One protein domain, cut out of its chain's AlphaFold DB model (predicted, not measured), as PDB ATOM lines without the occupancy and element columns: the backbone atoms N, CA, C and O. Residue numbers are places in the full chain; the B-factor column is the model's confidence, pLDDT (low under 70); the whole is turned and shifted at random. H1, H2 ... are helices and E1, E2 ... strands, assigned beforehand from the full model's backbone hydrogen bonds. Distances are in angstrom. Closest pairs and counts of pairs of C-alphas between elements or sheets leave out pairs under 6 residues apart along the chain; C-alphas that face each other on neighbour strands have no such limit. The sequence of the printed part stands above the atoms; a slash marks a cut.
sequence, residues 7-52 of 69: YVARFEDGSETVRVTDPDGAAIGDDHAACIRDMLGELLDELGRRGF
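Overview. This is residues 7 to 52 of the 69 residues of an uncharacterized protein of Skermanella sp. TT6 (UniProt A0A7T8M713). One long helix, H1, packs over an antiparallel two-stranded hairpin, E1 and E2; residues 45 to 51 stick out beyond it. The printed part has 46 residues, with two named strands, then one named helix; the class is mixed. It is only just compact, close to loose, with a radius of gyration of the C-alphas of 11.1 A and spans of 31 by 17 by 17 A.

Arrangement. E1, residues 7 to 12, and E2, residues 17 to 21, form a hairpin; N 10 and O 19 are within hydrogen-bond range at 2.9 A. H1, residues 30 to 49, has a kink of 31 degrees near residue 39. The closest C-alphas of E2 and H1, Val 20 and Ala 33, are 5.7 A apart. E1 and H1 are near each other, with 14 pairs of C-alphas within 10 A. In H1, 14 of 16 O i to N i+4 pairs are within range.

Along the chain. E1, 15.7 A long, begins at C-alpha 7 (306.030, 172.361, 234.535). E2 is 12.9 A long. H1, 28.3 A long, ends at C-alpha 49 (326.030, 186.738, 230.400).

Size, cuts and confidence. The farthest C-alphas, Gly 29 and Gly 51, are 31.9 A apart. The printed part has no cut and no long link. Residues 13 to 16 have pLDDT under 70.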
ATOM      1  N   TYR A   7     305.113 172.870 235.553       84.62
ATOM      2  CA  TYR A   7     306.030 172.361 234.535       84.62
ATOM      3  C   TYR A   7     307.458 172.374 235.050       84.62
ATOM      4  O   TYR A   7     307.858 173.279 235.784       84.62
ATOM      5  N   VAL A   8     308.227 171.372 234.644       85.50
ATOM      6  CA  VAL A   8     309.663 171.309 234.889       85.50
ATOM      7  C   VAL A   8     310.361 171.527 233.561       85.50
ATOM      8  O   VAL A   8     310.116 170.805 232.596       85.50
ATOM      9  N   ALA A   9     311.230 172.527 233.511       86.88
ATOM     10  CA  ALA A   9     312.044 172.814 232.345       86.88
ATOM     11  C   ALA A   9     313.525 172.599 232.668       86.88
ATOM     12  O   ALA A   9     314.030 173.068 233.693       86.88
ATOM     13  N   ARG A  10     314.216 171.862 231.796       84.06
ATOM     14  CA  ARG A  10     315.644 171.551 231.917       84.06
ATOM     15  C   ARG A  10     316.352 171.948 230.635       84.06
ATOM     16  O   ARG A  10     315.863 171.645 229.548       84.06
ATOM     17  N   PHE A  11     317.489 172.614 230.775       82.50
ATOM     18  CA  PHE A  11     318.377 172.869 229.652       82.50
ATOM     19  C   PHE A  11     319.219 171.614 229.406       82.50
ATOM     20  O   PHE A  11     319.885 171.131 230.322       82.50
ATOM     21  N   GLU A  12     319.145 171.046 228.203       75.19
ATOM     22  CA  GLU A  12     320.000 169.922 227.820       75.19
ATOM     23  C   GLU A  12     321.250 170.464 227.116       75.19
ATOM     24  O   GLU A  12     321.206 170.919 225.967       75.19
ATOM     25  N   ASP A  13     322.372 170.425 227.839       63.44
ATOM     26  CA  ASP A  13     323.676 170.823 227.314       63.44
ATOM     27  C   ASP A  13     324.074 169.928 226.131       63.44
ATOM     28  O   ASP A  13     323.967 168.700 226.184       63.44
ATOM     29  N   GLY A  14     324.467 170.560 225.028       60.62
ATOM     30  CA  GLY A  14     324.750 169.912 223.745       60.62
ATOM     31  C   GLY A  14     323.608 169.931 222.724       60.62
ATOM     32  O   GLY A  14     323.881 169.747 221.538       60.62
ATOM     33  N   SER A  15     322.360 170.196 223.129       64.00
ATOM     34  CA  SER A  15     321.256 170.407 222.178       64.00
ATOM     35  C   SER A  15     320.866 171.876 222.015       64.00
ATOM     36  O   SER A  15     320.112 172.172 221.092       64.00
ATOM     37  N   GLU A  16     321.301 172.764 222.918       68.81
ATOM     38  CA  GLU A  16     320.800 174.149 223.024       68.81
ATOM     39  C   GLU A  16     319.262 174.217 223.121       68.81
ATOM     40  O   GLU A  16     318.632 175.216 222.778       68.81
ATOM     41  N   THR A  17     318.630 173.133 223.586       75.31
ATOM     42  CA  THR A  17     317.177 173.034 223.709       75.31
ATOM     43  C   THR A  17     316.762 172.946 225.168       75.31
ATOM     44  O   THR A  17     317.422 172.335 226.012       75.31
ATOM     45  N   VAL A  18     315.621 173.566 225.468       83.44
ATOM     46  CA  VAL A  18     314.939 173.386 226.746       83.44
ATOM     47  C   VAL A  18     313.900 172.294 226.581       83.44
ATOM     48  O   VAL A  18     312.972 172.409 225.775       83.44
ATOM     49  N   ARG A  19     314.033 171.249 227.388       84.50
ATOM     50  CA  ARG A  19     313.030 170.206 227.518       84.50
ATOM     51  C   ARG A  19     312.034 170.605 228.593       84.50
ATOM     52  O   ARG A  19     312.434 170.888 229.718       84.50
ATOM     53  N   VAL A  20     310.749 170.592 228.251       87.06
ATOM     54  CA  VAL A  20     309.659 170.918 229.176       87.06
ATOM     55  C   VAL A  20     308.804 169.679 229.408       87.06
ATOM     56  O   VAL A  20     308.318 169.064 228.457       87.06
ATOM     57  N   THR A  21     308.622 169.315 230.669       88.44
ATOM     58  CA  THR A  21     307.783 168.193 231.090       88.44
ATOM     59  C   THR A  21     306.762 168.637 232.124       88.44
ATOM     60  O   THR A  21     306.898 169.685 232.757       88.44
ATOM     61  N   ASP A  22     305.728 167.828 232.312       86.19
ATOM     62  CA  ASP A  22     304.896 167.895 233.505       86.19
ATOM     63  C   ASP A  22     305.691 167.405 234.746       86.19
ATOM     64  O   ASP A  22     306.859 166.997 234.617       86.19
ATOM     65  N   PRO A  23     305.115 167.467 235.961       81.00
ATOM     66  CA  PRO A  23     305.806 167.055 237.182       81.00
ATOM     67  C   PRO A  23     306.091 165.551 237.231       81.00
ATOM     68  O   PRO A  23     307.018 165.131 237.919       81.00
ATOM     69  N   ASP A  24     305.316 164.757 236.491       82.75
ATOM     70  CA  ASP A  24     305.467 163.307 236.383       82.75
ATOM     71  C   ASP A  24     306.519 162.918 235.320       82.75
ATOM     72  O   ASP A  24     306.849 161.741 235.154       82.75
ATOM     73  N   GLY A  25     307.094 163.905 234.622       80.62
ATOM     74  CA  GLY A  25     308.125 163.733 233.598       80.62
ATOM     75  C   GLY A  25     307.580 163.467 232.192       80.62
ATOM     76  O   GLY A  25     308.368 163.215 231.275       80.62
ATOM     77  N   ALA A  26     306.264 163.536 231.986       84.06
ATOM     78  CA  ALA A  26     305.659 163.404 230.670       84.06
ATOM     79  C   ALA A  26     305.888 164.669 229.835       84.06
ATOM     80  O   ALA A  26     305.846 165.796 230.334       84.06
ATOM     81  N   ALA A  27     306.126 164.488 228.536       80.38
ATOM     82  CA  ALA A  27     306.196 165.610 227.611       80.38
ATOM     83  C   ALA A  27     304.841 166.332 227.562       80.38
ATOM     84  O   ALA A  27     303.785 165.698 227.524       80.38
ATOM     85  N   ILE A  28     304.881 167.660 227.560       82.38
ATOM     86  CA  ILE A  28     303.681 168.489 227.427       82.38
ATOM     87  C   ILE A  28     303.415 168.789 225.952       82.38
ATOM     88  O   ILE A  28     304.307 168.649 225.122       82.38
ATOM     89  N   GLY A  29     302.190 169.210 225.626       77.94
ATOM     90  CA  GLY A  29     301.833 169.555 224.248       77.94
ATOM     91  C   GLY A  29     302.733 170.645 223.654       77.94
ATOM     92  O   GLY A  29     303.072 171.613 224.346       77.94
ATOM     93  N   ASP A  30     303.063 170.483 222.371       76.50
ATOM     94  CA  ASP A  30     304.067 171.266 221.639       76.50
ATOM     95  C   ASP A  30     303.861 172.786 221.745       76.50
ATOM     96  O   ASP A  30     304.826 173.517 221.962       76.50
ATOM     97  N   ASP A  31     302.613 173.263 221.702       81.56
ATOM     98  CA  ASP A  31     302.295 174.695 221.803       81.56
ATOM     99  C   ASP A  31     302.697 175.293 223.165       81.56
ATOM    100  O   ASP A  31     303.277 176.377 223.238       81.56
ATOM    101  N   HIS A  32     302.436 174.581 224.269       79.69
ATOM    102  CA  HIS A  32     302.825 175.048 225.604       79.69
ATOM    103  C   HIS A  32     304.340 174.951 225.811       79.69
ATOM    104  O   HIS A  32     304.929 175.839 226.431       79.69
ATOM    105  N   ALA A  33     304.967 173.890 225.293       81.19
ATOM    106  CA  ALA A  33     306.416 173.724 225.354       81.19
ATOM    107  C   ALA A  33     307.140 174.844 224.596       81.19
ATOM    108  O   ALA A  33     308.133 175.361 225.104       81.19
ATOM    109  N   ALA A  34     306.627 175.247 223.428       83.94
ATOM    110  CA  ALA A  34     307.168 176.348 222.638       83.94
ATOM    111  C   ALA A  34     307.092 177.684 223.390       83.94
ATOM    112  O   ALA A  34     308.117 178.338 223.559       83.94
ATOM    113  N   CYS A  35     305.928 178.045 223.947       83.69
ATOM    114  CA  CYS A  35     305.804 179.283 224.724       83.69
ATOM    115  C   CYS A  35     306.755 179.324 225.931       83.69
ATOM    116  O   CYS A  35     307.373 180.351 226.203       83.69
ATOM    117  N   ILE A  36     306.883 178.215 226.666       85.44
ATOM    118  CA  ILE A  36     307.786 178.131 227.823       85.44
ATOM    119  C   ILE A  36     309.251 178.232 227.387       85.44
ATOM    120  O   ILE A  36     310.041 178.904 228.048       85.44
ATOM    121  N   ARG A  37     309.609 177.590 226.272       84.19
ATOM    122  CA  ARG A  37     310.943 177.674 225.672       84.19
ATOM    123  C   ARG A  37     311.322 179.106 225.325       84.19
ATOM    124  O   ARG A  37     312.406 179.530 225.706       84.19
ATOM    125  N   ASP A  38     310.438 179.829 224.649       85.69
ATOM    126  CA  ASP A  38     310.711 181.202 224.221       85.69
ATOM    127  C   ASP A  38     310.930 182.117 225.434       85.69
ATOM    128  O   ASP A  38     311.903 182.867 225.475       85.69
ATOM    129  N   MET A  39     310.102 181.981 226.480       84.56
ATOM    130  CA  MET A  39     310.296 182.725 227.733       84.56
ATOM    131  C   MET A  39     311.618 182.388 228.436       84.56
ATOM    132  O   MET A  39     312.250 183.266 229.021       84.56
ATOM    133  N   LEU A  40     312.025 181.114 228.434       88.31
ATOM    134  CA  LEU A  40     313.257 180.682 229.096       88.31
ATOM    135  C   LEU A  40     314.511 181.031 228.296       88.31
ATOM    136  O   LEU A  40     315.553 181.226 228.911       88.31
ATOM    137  N   GLY A  41     314.426 181.149 226.970       84.94
ATOM    138  CA  GLY A  41     315.560 181.521 226.121       84.94
ATOM    139  C   GLY A  41     316.199 182.843 226.550       84.94
ATOM    140  O   GLY A  41     317.396 182.891 226.817       84.94
ATOM    141  N   GLU A  42     315.392 183.889 226.736       85.88
ATOM    142  CA  GLU A  42     315.891 185.199 227.183       85.88
ATOM    143  C   GLU A  42     316.538 185.144 228.579       85.88
ATOM    144  O   GLU A  42     317.536 185.820 228.844       85.88
ATOM    145  N   LEU A  43     315.989 184.320 229.478       86.81
ATOM    146  CA  LEU A  43     316.531 184.130 230.823       86.81
ATOM    147  C   LEU A  43     317.867 183.378 230.791       86.81
ATOM    148  O   LEU A  43     318.795 183.754 231.505       86.81
ATOM    149  N   LEU A  44     317.966 182.328 229.977       86.06
ATOM    150  CA  LEU A  44     319.182 181.534 229.811       86.06
ATOM    151  C   LEU A  44     320.323 182.381 229.240       86.06
ATOM    152  O   LEU A  44     321.436 182.323 229.763       86.06
ATOM    153  N   ASP A  45     320.031 183.231 228.253       85.62
ATOM    154  CA  ASP A  45     320.997 184.182 227.699       85.62
ATOM    155  C   ASP A  45     321.537 185.136 228.773       85.62
ATOM    156  O   ASP A  45     322.745 185.375 228.864       85.62
ATOM    157  N   GLU A  46     320.660 185.681 229.619       89.38
ATOM    158  CA  GLU A  46     321.062 186.581 230.703       89.38
ATOM    159  C   GLU A  46     321.860 185.856 231.799       89.38
ATOM    160  O   GLU A  46     322.841 186.403 232.309       89.38
ATOM    161  N   LEU A  47     321.497 184.615 232.139       87.06
ATOM    162  CA  LEU A  47     322.266 183.774 233.063       87.06
ATOM    163  C   LEU A  47     323.680 183.517 232.528       87.06
ATOM    164  O   LEU A  47     324.655 183.726 233.257       87.06
ATOM    165  N   GLY A  48     323.799 183.165 231.245       85.81
ATOM    166  CA  GLY A  48     325.085 182.989 230.572       85.81
ATOM    167  C   GLY A  48     325.932 184.264 230.589       85.81
ATOM    168  O   GLY A  48     327.110 184.220 230.951       85.81
ATOM    169  N   ARG A  49     325.335 185.435 230.311       89.31
ATOM    170  CA  ARG A  49     326.030 186.738 230.400       89.31
ATOM    171  C   ARG A  49     326.552 187.056 231.799       89.31
ATOM    172  O   ARG A  49     327.560 187.747 231.927       89.31
ATOM    173  N   ARG A  50     325.889 186.562 232.847       91.56
ATOM    174  CA  ARG A  50     326.312 186.738 234.246       91.56
ATOM    175  C   ARG A  50     327.318 185.688 234.725       91.56
ATOM    176  O   ARG A  50     327.721 185.741 235.884       91.56
ATOM    177  N   GLY A  51     327.742 184.771 233.854       88.44
ATOM    178  CA  GLY A  51     328.686 183.702 234.183       88.44
ATOM    179  C   GLY A  51     328.056 182.542 234.952       88.44
ATOM    180  O   GLY A  51     328.772 181.796 235.616       88.44
ATOM    181  N   PHE A  52     326.729 182.401 234.900       86.81
ATOM    182  CA  PHE A  52     326.041 181.250 235.470       86.81
ATOM    183  C   PHE A  52     326.061 180.083 234.482       86.81
ATOM    184  O   PHE A  52     325.764 180.250 233.299       86.81
TER     185      PHE A  52